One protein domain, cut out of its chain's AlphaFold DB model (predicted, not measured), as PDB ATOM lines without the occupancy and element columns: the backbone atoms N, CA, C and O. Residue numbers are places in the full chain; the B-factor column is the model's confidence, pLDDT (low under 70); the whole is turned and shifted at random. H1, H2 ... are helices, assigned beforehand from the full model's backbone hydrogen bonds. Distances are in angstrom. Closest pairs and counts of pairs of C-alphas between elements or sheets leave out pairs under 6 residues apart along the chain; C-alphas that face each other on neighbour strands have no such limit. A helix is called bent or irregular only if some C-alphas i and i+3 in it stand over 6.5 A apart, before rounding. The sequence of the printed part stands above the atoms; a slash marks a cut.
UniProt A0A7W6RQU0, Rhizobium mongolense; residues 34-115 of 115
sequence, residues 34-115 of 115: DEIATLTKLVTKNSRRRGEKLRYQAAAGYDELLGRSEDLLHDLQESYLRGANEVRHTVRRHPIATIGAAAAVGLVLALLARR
ATOM      1  N   ASP A  34     113.986 160.056 115.989       92.62
ATOM      2  CA  ASP A  34     112.804 160.920 116.055       92.62
ATOM      3  C   ASP A  34     112.603 161.518 117.458       92.62
ATOM      4  O   ASP A  34     112.363 162.722 117.614       92.62
ATOM      5  N   GLU A  35     112.821 160.722 118.507       89.75
ATOM      6  CA  GLU A  35     112.786 161.184 119.896       89.75
ATOM      7  C   GLU A  35     113.855 162.251 120.169       89.75
ATOM      8  O   GLU A  35     113.559 163.310 120.736       89.75
ATOM      9  N   ILE A  36     115.093 162.031 119.711       91.62
ATOM     10  CA  ILE A  36     116.183 163.011 119.829       91.62
ATOM     11  C   ILE A  36     115.864 164.274 119.025       91.62
ATOM     12  O   ILE A  36     116.112 165.385 119.510       91.62
ATOM     13  N   ALA A  37     115.303 164.150 117.820       93.12
ATOM     14  CA  ALA A  37     114.907 165.294 117.002       93.12
ATOM     15  C   ALA A  37     113.816 166.120 117.696       93.12
ATOM     16  O   ALA A  37     113.909 167.353 117.777       93.12
ATOM     17  N   THR A  38     112.824 165.448 118.276       92.69
ATOM     18  CA  THR A  38     111.740 166.068 119.039       92.69
ATOM     19  C   THR A  38     112.270 166.772 120.287       92.69
ATOM     20  O   THR A  38     111.967 167.952 120.506       92.69
ATOM     21  N   LEU A  39     113.138 166.114 121.060       90.88
ATOM     22  CA  LEU A  39     113.791 166.705 122.228       90.88
ATOM     23  C   LEU A  39     114.621 167.932 121.838       90.88
ATOM     24  O   LEU A  39     114.479 169.001 122.434       90.88
ATOM     25  N   THR A  40     115.431 167.818 120.788       90.88
ATOM     26  CA  THR A  40     116.264 168.913 120.275       90.88
ATOM     27  C   THR A  40     115.411 170.108 119.852       90.88
ATOM     28  O   THR A  40     115.745 171.259 120.152       90.88
ATOM     29  N   LYS A  41     114.269 169.863 119.201       87.56
ATOM     30  CA  LYS A  41     113.324 170.904 118.780       87.56
ATOM     31  C   LYS A  41     112.689 171.613 119.976       87.56
ATOM     32  O   LYS A  41     112.608 172.846 119.981       87.56
ATOM     33  N   LEU A  42     112.288 170.867 121.007       88.25
ATOM     34  CA  LEU A  42     111.752 171.421 122.254       88.25
ATOM     35  C   LEU A  42     112.800 172.258 122.996       88.25
ATOM     36  O   LEU A  42     112.525 173.404 123.368       88.25
ATOM     37  N   VAL A  43     114.015 171.724 123.142       87.69
ATOM     38  CA  VAL A  43     115.148 172.417 123.766       87.69
ATOM     39  C   VAL A  43     115.470 173.699 123.003       87.69
ATOM     40  O   VAL A  43     115.557 174.757 123.616       87.69
ATOM     41  N   THR A  44     115.548 173.659 121.672       83.19
ATOM     42  CA  THR A  44     115.850 174.840 120.844       83.19
ATOM     43  C   THR A  44     114.769 175.917 120.961       83.19
ATOM     44  O   THR A  44     115.079 177.100 121.134       83.19
ATOM     45  N   LYS A  45     113.488 175.528 120.910       83.69
ATOM     46  CA  LYS A  45     112.351 176.459 121.011       83.69
ATOM     47  C   LYS A  45     112.300 177.153 122.376       83.69
ATOM     48  O   LYS A  45     112.058 178.358 122.438       83.69
ATOM     49  N   ASN A  46     112.548 176.413 123.458       80.81
ATOM     50  CA  ASN A  46     112.584 176.961 124.816       80.81
ATOM     51  C   ASN A  46     113.869 177.772 125.069       80.81
ATOM     52  O   ASN A  46     113.826 178.831 125.695       80.81
ATOM     53  N   SER A  47     114.998 177.321 124.518       78.75
ATOM     54  CA  SER A  47     116.303 177.970 124.648       78.75
ATOM     55  C   SER A  47     116.321 179.357 124.012       78.75
ATOM     56  O   SER A  47     116.731 180.302 124.674       78.75
ATOM     57  N   ARG A  48     115.780 179.544 122.795       75.94
ATOM     58  CA  ARG A  48     115.719 180.879 122.159       75.94
ATOM     59  C   ARG A  48     114.986 181.911 123.025       75.94
ATOM     60  O   ARG A  48     115.510 182.996 123.255       75.94
ATOM     61  N   ARG A  49     113.817 181.548 123.568       76.69
ATOM     62  CA  ARG A  49     113.016 182.438 124.433       76.69
ATOM     63  C   ARG A  49     113.705 182.768 125.756       76.69
ATOM     64  O   ARG A  49     113.549 183.871 126.274       76.69
ATOM     65  N   ARG A  50     114.433 181.809 126.331       76.00
ATOM     66  CA  ARG A  50     115.191 182.022 127.573       76.00
ATOM     67  C   ARG A  50     116.485 182.788 127.316       76.00
ATOM     68  O   ARG A  50     116.839 183.627 128.131       76.00
ATOM     69  N   GLY A  51     117.136 182.555 126.180       79.25
ATOM     70  CA  GLY A  51     118.392 183.182 125.785       79.25
ATOM     71  C   GLY A  51     118.289 184.696 125.621       79.25
ATOM     72  O   GLY A  51     119.193 185.400 126.053       79.25
ATOM     73  N   GLU A  52     117.186 185.218 125.076       77.69
ATOM     74  CA  GLU A  52     116.976 186.674 125.003       77.69
ATOM     75  C   GLU A  52     116.833 187.313 126.388       77.69
ATOM     76  O   GLU A  52     117.499 188.304 126.681       77.69
ATOM     77  N   LYS A  53     116.042 186.700 127.279       78.94
ATOM     78  CA  LYS A  53     115.917 187.161 128.672       78.94
ATOM     79  C   LYS A  53     117.246 187.083 129.415       78.94
ATOM     80  O   LYS A  53     117.586 188.009 130.140       78.94
ATOM     81  N   LEU A  54     117.999 186.001 129.209       80.56
ATOM     82  CA  LEU A  54     119.319 185.824 129.805       80.56
ATOM     83  C   LEU A  54     120.301 186.886 129.307       80.56
ATOM     84  O   LEU A  54     121.041 187.429 130.110       80.56
ATOM     85  N   ARG A  55     120.297 187.213 128.006       78.50
ATOM     86  CA  ARG A  55     121.144 188.284 127.452       78.50
ATOM     87  C   ARG A  55     120.793 189.642 128.044       78.50
ATOM     88  O   ARG A  55     121.705 190.386 128.372       78.50
ATOM     89  N   TYR A  56     119.506 189.941 128.208       80.44
ATOM     90  CA  TYR A  56     119.062 191.192 128.820       80.44
ATOM     91  C   TYR A  56     119.479 191.292 130.295       80.44
ATOM     92  O   TYR A  56     120.030 192.302 130.718       80.44
ATOM     93  N   GLN A  57     119.281 190.222 131.069       79.88
ATOM     94  CA  GLN A  57     119.697 190.171 132.476       79.88
ATOM     95  C   GLN A  57     121.220 190.184 132.634       79.88
ATOM     96  O   GLN A  57     121.731 190.849 133.527       79.88
ATOM     97  N   ALA A  58     121.949 189.495 131.756       80.12
ATOM     98  CA  ALA A  58     123.405 189.525 131.743       80.12
ATOM     99  C   ALA A  58     123.922 190.931 131.423       80.12
ATOM    100  O   ALA A  58     124.824 191.398 132.102       80.12
ATOM    101  N   ALA A  59     123.333 191.618 130.439       76.44
ATOM    102  CA  ALA A  59     123.695 192.995 130.116       76.44
ATOM    103  C   ALA A  59     123.457 193.942 131.303       76.44
ATOM    104  O   ALA A  59     124.328 194.743 131.611       76.44
ATOM    105  N   ALA A  60     122.331 193.804 132.011       75.88
ATOM    106  CA  ALA A  60     122.033 194.611 133.196       75.88
ATOM    107  C   ALA A  60     122.942 194.291 134.400       75.88
ATOM    108  O   ALA A  60     123.299 195.186 135.155       75.88
ATOM    109  N   GLY A  61     123.325 193.025 134.584       76.31
ATOM    110  CA  GLY A  61     124.206 192.605 135.677       76.31
ATOM    111  C   GLY A  61     125.693 192.879 135.432       76.31
ATOM    112  O   GLY A  61     126.463 192.892 136.386       76.31
ATOM    113  N   TYR A  62     126.116 193.097 134.183       74.38
ATOM    114  CA  TYR A  62     127.528 193.306 133.831       74.38
ATOM    115  C   TYR A  62     128.128 194.546 134.511       74.38
ATOM    116  O   TYR A  62     129.232 194.468 135.049       74.38
ATOM    117  N   ASP A  63     127.383 195.652 134.545       72.62
ATOM    118  CA  ASP A  63     127.828 196.902 135.178       72.62
ATOM    119  C   ASP A  63     127.955 196.759 136.702       72.62
ATOM    120  O   ASP A  63     128.883 197.282 137.320       72.62
ATOM    121  N   GLU A  64     127.060 195.987 137.317       74.88
ATOM    122  CA  GLU A  64     127.066 195.720 138.756       74.88
ATOM    123  C   GLU A  64     128.177 194.737 139.168       74.88
ATOM    124  O   GLU A  64     128.777 194.867 140.238       74.88
ATOM    125  N   LEU A  65     128.484 193.770 138.301       75.62
ATOM    126  CA  LEU A  65     129.564 192.805 138.498       75.62
ATOM    127  C   LEU A  65     130.938 193.463 138.398       75.62
ATOM    128  O   LEU A  65     131.816 193.097 139.172       75.62
ATOM    129  N   LEU A  66     131.130 194.437 137.503       76.56
ATOM    130  CA  LEU A  66     132.393 195.175 137.414       76.56
ATOM    131  C   LEU A  66     132.722 195.882 138.735       76.56
ATOM    132  O   LEU A  66     133.836 195.733 139.229       76.56
ATOM    133  N   GLY A  67     131.743 196.548 139.354       75.94
ATOM    134  CA  GLY A  67     131.918 197.218 140.648       75.94
ATOM    135  C   GLY A  67     132.179 196.274 141.830       75.94
ATOM    136  O   GLY A  67     132.877 196.655 142.759       75.94
ATOM    137  N   ARG A  68     131.657 195.040 141.796       79.88
ATOM    138  CA  ARG A  68     131.877 194.023 142.848       79.88
ATOM    139  C   ARG A  68     133.021 193.046 142.557       79.88
ATOM    140  O   ARG A  68     133.340 192.205 143.395       79.88
ATOM    141  N   SER A  69     133.616 193.112 141.368       80.25
ATOM    142  CA  SER A  69     134.629 192.150 140.925       80.25
ATOM    143  C   SER A  69     135.918 192.227 141.734       80.25
ATOM    144  O   SER A  69     136.536 191.194 141.955       80.25
ATOM    145  N   GLU A  70     136.305 193.407 142.212       80.00
ATOM    146  CA  GLU A  70     137.559 193.598 142.942       80.00
ATOM    147  C   GLU A  70     137.549 192.867 144.294       80.00
ATOM    148  O   GLU A  70     138.457 192.083 144.582       80.00
ATOM    149  N   ASP A  71     136.454 192.997 145.047       82.62
ATOM    150  CA  ASP A  71     136.232 192.266 146.300       82.62
ATOM    151  C   ASP A  71     136.134 190.753 146.060       82.62
ATOM    152  O   ASP A  71     136.742 189.948 146.767       82.62
ATOM    153  N   LEU A  72     135.416 190.342 145.008       80.81
ATOM    154  CA  LEU A  72     135.274 188.927 144.659       80.81
ATOM    155  C   LEU A  72     136.592 188.295 144.209       80.81
ATOM    156  O   LEU A  72     136.817 187.120 144.491       80.81
ATOM    157  N   LEU A  73     137.452 189.033 143.505       85.31
ATOM    158  CA  LEU A  73     138.776 188.563 143.098       85.31
ATOM    159  C   LEU A  73     139.686 188.379 144.315       85.31
ATOM    160  O   LEU A  73     140.436 187.400 144.360       85.31
ATOM    161  N   HIS A  74     139.576 189.263 145.309       83.56
ATOM    162  CA  HIS A  74     140.291 189.134 146.575       83.56
ATOM    163  C   HIS A  74     139.868 187.865 147.339       83.56
ATOM    164  O   HIS A  74     140.713 187.030 147.676       83.56
ATOM    165  N   ASP A  75     138.561 187.647 147.495       84.81
ATOM    166  CA  ASP A  75     138.002 186.455 148.150       84.81
ATOM    167  C   ASP A  75     138.288 185.157 147.375       84.81
ATOM    168  O   ASP A  75     138.566 184.105 147.966       84.81
ATOM    169  N   LEU A  76     138.248 185.207 146.038       84.62
ATOM    170  CA  LEU A  76     138.597 184.080 145.167       84.62
ATOM    171  C   LEU A  76     140.051 183.675 145.352       84.62
ATOM    172  O   LEU A  76     140.331 182.482 145.452       84.62
ATOM    173  N   GLN A  77     140.969 184.640 145.406       83.75
ATOM    174  CA  GLN A  77     142.385 184.366 145.613       83.75
ATOM    175  C   GLN A  77     142.615 183.662 146.957       83.75
ATOM    176  O   GLN A  77     143.326 182.655 147.016       83.75
ATOM    177  N   GLU A  78     141.968 184.134 148.023       83.12
ATOM    178  CA  GLU A  78     142.095 183.552 149.360       83.12
ATOM    179  C   GLU A  78     141.450 182.155 149.465       83.12
ATOM    180  O   GLU A  78     141.970 181.250 150.129       83.12
ATOM    181  N   SER A  79     140.331 181.943 148.770       79.25
ATOM    182  CA  SER A  79     139.599 180.671 148.747       79.25
ATOM    183  C   SER A  79     140.255 179.623 147.844       79.25
ATOM    184  O   SER A  79     140.270 178.434 148.171       79.25
ATOM    185  N   TYR A  80     140.854 180.043 146.728       78.50
ATOM    186  CA  TYR A  80     141.534 179.166 145.773       78.50
ATOM    187  C   TYR A  80     142.760 178.490 146.392       78.50
ATOM    188  O   TYR A  80     142.939 177.275 146.259       78.50
ATOM    189  N   LEU A  81     143.566 179.256 147.137       76.94
ATOM    190  CA  LEU A  81     144.745 178.738 147.839       76.94
ATOM    191  C   LEU A  81     144.376 177.686 148.896       76.94
ATOM    192  O   LEU A  81     145.145 176.752 149.127       76.94
ATOM    193  N   ARG A  82     143.185 177.790 149.498       76.38
ATOM    194  CA  ARG A  82     142.684 176.828 150.491       76.38
ATOM    195  C   ARG A  82     142.008 175.603 149.863       76.38
ATOM    196  O   ARG A  82     142.170 174.498 150.372       76.38
ATOM    197  N   GLY A  83     141.295 175.764 148.749       72.56
ATOM    198  CA  GLY A  83     140.494 174.694 148.135       72.56
ATOM    199  C   GLY A  83     141.273 173.676 147.292       72.56
ATOM    200  O   GLY A  83     140.820 172.542 147.127       72.56
ATOM    201  N   ALA A  84     142.453 174.030 146.773       69.31
ATOM    202  CA  ALA A  84     143.178 173.197 145.804       69.31
ATOM    203  C   ALA A  84     143.564 171.798 146.334       69.31
ATOM    204  O   ALA A  84     143.534 170.814 145.588       69.31
ATOM    205  N   ASN A  85     143.887 171.686 147.626       71.25
ATOM    206  CA  ASN A  85     144.247 170.404 148.235       71.25
ATOM    207  C   ASN A  85     143.036 169.467 148.410       71.25
ATOM    208  O   ASN A  85     143.175 168.254 148.241       71.25
ATOM    209  N   GLU A  86     141.843 170.015 148.648       71.12
ATOM    210  CA  GLU A  86     140.611 169.243 148.865       71.12
ATOM    211  C   GLU A  86     140.058 168.656 147.555       71.12
ATOM    212  O   GLU A  86     139.590 167.512 147.486       71.12
ATOM    213  N   VAL A  87     140.202 169.409 146.459       74.19
ATOM    214  CA  VAL A  87     139.786 168.979 145.116       74.19
ATOM    215  C   VAL A  87     140.530 167.707 144.705       74.19
ATOM    216  O   VAL A  87     139.920 166.750 144.223       74.19
ATOM    217  N   ARG A  88     141.843 167.639 144.956       73.81
ATOM    218  CA  ARG A  88     142.673 166.491 144.564       73.81
ATOM    219  C   ARG A  88     142.281 165.202 145.294       73.81
ATOM    220  O   ARG A  88     142.363 164.120 144.705       73.81
ATOM    221  N   HIS A  89     141.822 165.307 146.542       75.19
ATOM    222  CA  HIS A  89     141.313 164.167 147.305       75.19
ATOM    223  C   HIS A  89     139.952 163.690 146.769       75.19
ATOM    224  O   HIS A  89     139.693 162.484 146.691       75.19
ATOM    225  N   THR A  90     139.089 164.616 146.354       75.12
ATOM    226  CA  THR A  90     137.756 164.299 145.821       75.12
ATOM    227  C   THR A  90     137.821 163.630 144.447       75.12
ATOM    228  O   THR A  90     137.124 162.640 144.218       75.12
ATOM    229  N   VAL A  91     138.723 164.085 143.568       76.56
ATOM    230  CA  VAL A  91     138.920 163.506 142.225       76.56
ATOM    231  C   VAL A  91     139.291 162.025 142.290       76.56
ATOM    232  O   VAL A  91     138.749 161.210 141.544       76.56
ATOM    233  N   ARG A  92     140.174 161.652 143.225       78.94
ATOM    234  CA  ARG A  92     140.563 160.248 143.432       78.94
ATOM    235  C   ARG A  92     139.418 159.381 143.948       78.94
ATOM    236  O   ARG A  92     139.410 158.184 143.689       78.94
ATOM    237  N   ARG A  93     138.468 159.971 144.678       82.19
ATOM    238  CA  ARG A  93     137.332 159.260 145.278       82.19
ATOM    239  C   ARG A  93     136.177 159.067 144.285       82.19
ATOM    240  O   ARG A  93     135.483 158.063 144.382       82.19
ATOM    241  N   HIS A  94     135.999 159.976 143.319       77.44
ATOM    242  CA  HIS A  94     134.914 159.916 142.325       77.44
ATOM    243  C   HIS A  94     135.400 160.254 140.896       77.44
ATOM    244  O   HIS A  94     135.136 161.350 140.383       77.44
ATOM    245  N   PRO A  95     136.083 159.316 140.209       75.88
ATOM    246  CA  PRO A  95     136.684 159.573 138.897       75.88
ATOM    247  C   PRO A  95     135.646 159.868 137.800       75.88
ATOM    248  O   PRO A  95     135.813 160.802 137.021       75.88
ATOM    249  N   ILE A  96     134.529 159.140 137.776       77.31
ATOM    250  CA  ILE A  96     133.444 159.326 136.793       77.31
ATOM    251  C   ILE A  96     132.722 160.674 136.940       77.31
ATOM    252  O   ILE A  96     132.473 161.346 135.940       77.31
ATOM    253  N   ALA A  97     132.450 161.117 138.172       78.25
ATOM    254  CA  ALA A  97     131.859 162.437 138.415       78.25
ATOM    255  C   ALA A  97     132.815 163.570 137.998       78.25
ATOM    256  O   ALA A  97     132.382 164.583 137.451       78.25
ATOM    257  N   THR A  98     134.123 163.366 138.188       81.19
ATOM    258  CA  THR A  98     135.157 164.328 137.784       81.19
ATOM    259  C   THR A  98     135.235 164.487 136.266       81.19
ATOM    260  O   THR A  98     135.323 165.612 135.782       81.19
ATOM    261  N   ILE A  99     135.174 163.389 135.501       83.06
ATOM    262  CA  ILE A  99     135.190 163.446 134.029       83.06
ATOM    263  C   ILE A  99     133.973 164.223 133.512       83.06
ATOM    264  O   ILE A  99     134.123 165.087 132.649       83.06
ATOM    265  N   GLY A 100     132.788 163.977 134.078       84.19
ATOM    266  CA  GLY A 100     131.579 164.730 133.736       84.19
ATOM    267  C   GLY A 100     131.704 166.224 134.049       84.19
ATOM    268  O   GLY A 100     131.371 167.061 133.209       84.19
ATOM    269  N   ALA A 101     132.247 166.567 135.222       86.44
ATOM    270  CA  ALA A 101     132.474 167.956 135.615       86.44
ATOM    271  C   ALA A 101     133.484 168.665 134.693       86.44
ATOM    272  O   ALA A 101     133.212 169.763 134.209       86.44
ATOM    273  N   ALA A 102     134.618 168.027 134.387       85.62
ATOM    274  CA  ALA A 102     135.625 168.581 133.485       85.62
ATOM    275  C   ALA A 102     135.091 168.751 132.052       85.62
ATOM    276  O   ALA A 102     135.348 169.776 131.422       85.62
ATOM    277  N   ALA A 103     134.306 167.793 131.549       90.75
ATOM    278  CA  ALA A 103     133.678 167.881 130.232       90.75
ATOM    279  C   ALA A 103     132.676 169.041 130.148       90.75
ATOM    280  O   ALA A 103     132.655 169.757 129.149       90.75
ATOM    281  N   ALA A 104     131.889 169.276 131.201       89.94
ATOM    282  CA  ALA A 104     130.975 170.414 131.259       89.94
ATOM    283  C   ALA A 104     131.729 171.755 131.214       89.94
ATOM    284  O   ALA A 104     131.358 172.641 130.445       89.94
ATOM    285  N   VAL A 105     132.823 171.887 131.976       91.56
ATOM    286  CA  VAL A 105     133.679 173.088 131.953       91.56
ATOM    287  C   VAL A 105     134.319 173.279 130.576       91.56
ATOM    288  O   VAL A 105     134.241 174.364 129.999       91.56
ATOM    289  N   GLY A 106     134.899 172.217 130.013       88.88
ATOM    290  CA  GLY A 106     135.503 172.241 128.683       88.88
ATOM    291  C   GLY A 106     134.503 172.617 127.588       88.88
ATOM    292  O   GLY A 106     134.839 173.396 126.701       88.88
ATOM    293  N   LEU A 107     133.259 172.140 127.677       94.00
ATOM    294  CA  LEU A 107     132.186 172.489 126.745       94.00
ATOM    295  C   LEU A 107     131.845 173.984 126.806       94.00
ATOM    296  O   LEU A 107     131.717 174.619 125.762       94.00
ATOM    297  N   VAL A 108     131.727 174.562 128.005       92.19
ATOM    298  CA  VAL A 108     131.468 176.004 128.166       92.19
ATOM    299  C   VAL A 108     132.586 176.827 127.525       92.19
ATOM    300  O   VAL A 108     132.305 177.738 126.746       92.19
ATOM    301  N   LEU A 109     133.847 176.473 127.790       92.25
ATOM    302  CA  LEU A 109     135.009 177.149 127.207       92.25
ATOM    303  C   LEU A 109     135.072 176.990 125.685       92.25
ATOM    304  O   LEU A 109     135.301 177.965 124.976       92.25
ATOM    305  N   ALA A 110     134.813 175.790 125.165       93.38
ATOM    306  CA  ALA A 110     134.782 175.533 123.730       93.38
ATOM    307  C   ALA A 110     133.678 176.337 123.027       93.38
ATOM    308  O   ALA A 110     133.890 176.865 121.938       93.38
ATOM    309  N   LEU A 111     132.502 176.469 123.649       90.44
ATOM    310  CA  LEU A 111     131.407 177.283 123.119       90.44
ATOM    311  C   LEU A 111     131.719 178.787 123.151       90.44
ATOM    312  O   LEU A 111     131.277 179.500 122.251       90.44
ATOM    313  N   LEU A 112     132.477 179.263 124.146       87.56
ATOM    314  CA  LEU A 112     132.974 180.643 124.206       87.56
ATOM    315  C   LEU A 112     134.036 180.910 123.136       87.56
ATOM    316  O   LEU A 112     133.944 181.914 122.441       87.56
ATOM    317  N   ALA A 113     134.990 179.994 122.960       91.50
ATOM    318  CA  ALA A 113     136.060 180.108 121.967       91.50
ATOM    319  C   ALA A 113     135.567 179.990 120.515       91.50
ATOM    320  O   ALA A 113     136.281 180.344 119.583       91.50
ATOM    321  N   ARG A 114     134.359 179.454 120.314       84.31
ATOM    322  CA  ARG A 114     133.723 179.330 118.998       84.31
ATOM    323  C   ARG A 114     133.050 180.629 118.529       84.31
ATOM    324  O   ARG A 114     132.569 180.663 117.396       84.31
ATOM    325  N   ARG A 115     132.956 181.653 119.385       55.25
ATOM    326  CA  ARG A 115     132.540 183.006 118.991       55.25
ATOM    327  C   ARG A 115     133.709 183.812 118.459       55.25
ATOM    328  O   ARG A 115     133.419 184.657 117.587       55.25
TER     329      ARG A 115
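Overview. This is residues 34 to 115 of the 115 residues of a protein of Rhizobium mongolense (UniProt A0A7W6RQU0). One very long helix, H1, curves round into an open U, and a shorter helix, H2, folds back from its end, slanting out of the U's plane. The printed part has 82 residues with two named helices, H1 then H2, and is all helix. It is extended, with a radius of gyration of the C-alphas of 18.1 A, spanning 47 by 38 by 19 A.

Arrangement. H1, residues 34 to 93, was assigned as one helix by its hydrogen bonds but is bent, C-alphas 67 and 70 being 7.1 A apart. Its arms H1a, residues 34 to 67, and H1b, residues 70 to 93, stand at a steep tilt of 39 degrees. Both are irregular: C-alphas 60 and 63 are 6.54 A apart, C-alphas 82 and 85 7.0 A. After a tight link, H2, residues 95 to 113, is close to but not clearly touching H1b; their closest C-alphas, of Val 91 and Thr 98, are 5.9 A apart. H1a and H2 are apart. Every O i to N i+4 pair is within hydrogen-bond range in H2, 25 of 30 in H1a and 14 of 20 in H1b.

Along the chain. H1a, 47.8 A long, begins at C-alpha 34 (112.804, 160.920, 116.055); H1b measures 34.4 A; H2, 26.6 A, ends at C-alpha 113 (136.060, 180.108, 121.967).

Size, cuts and confidence. The printed part has no cut; pLDDT is under 70 at residues 84 and 115.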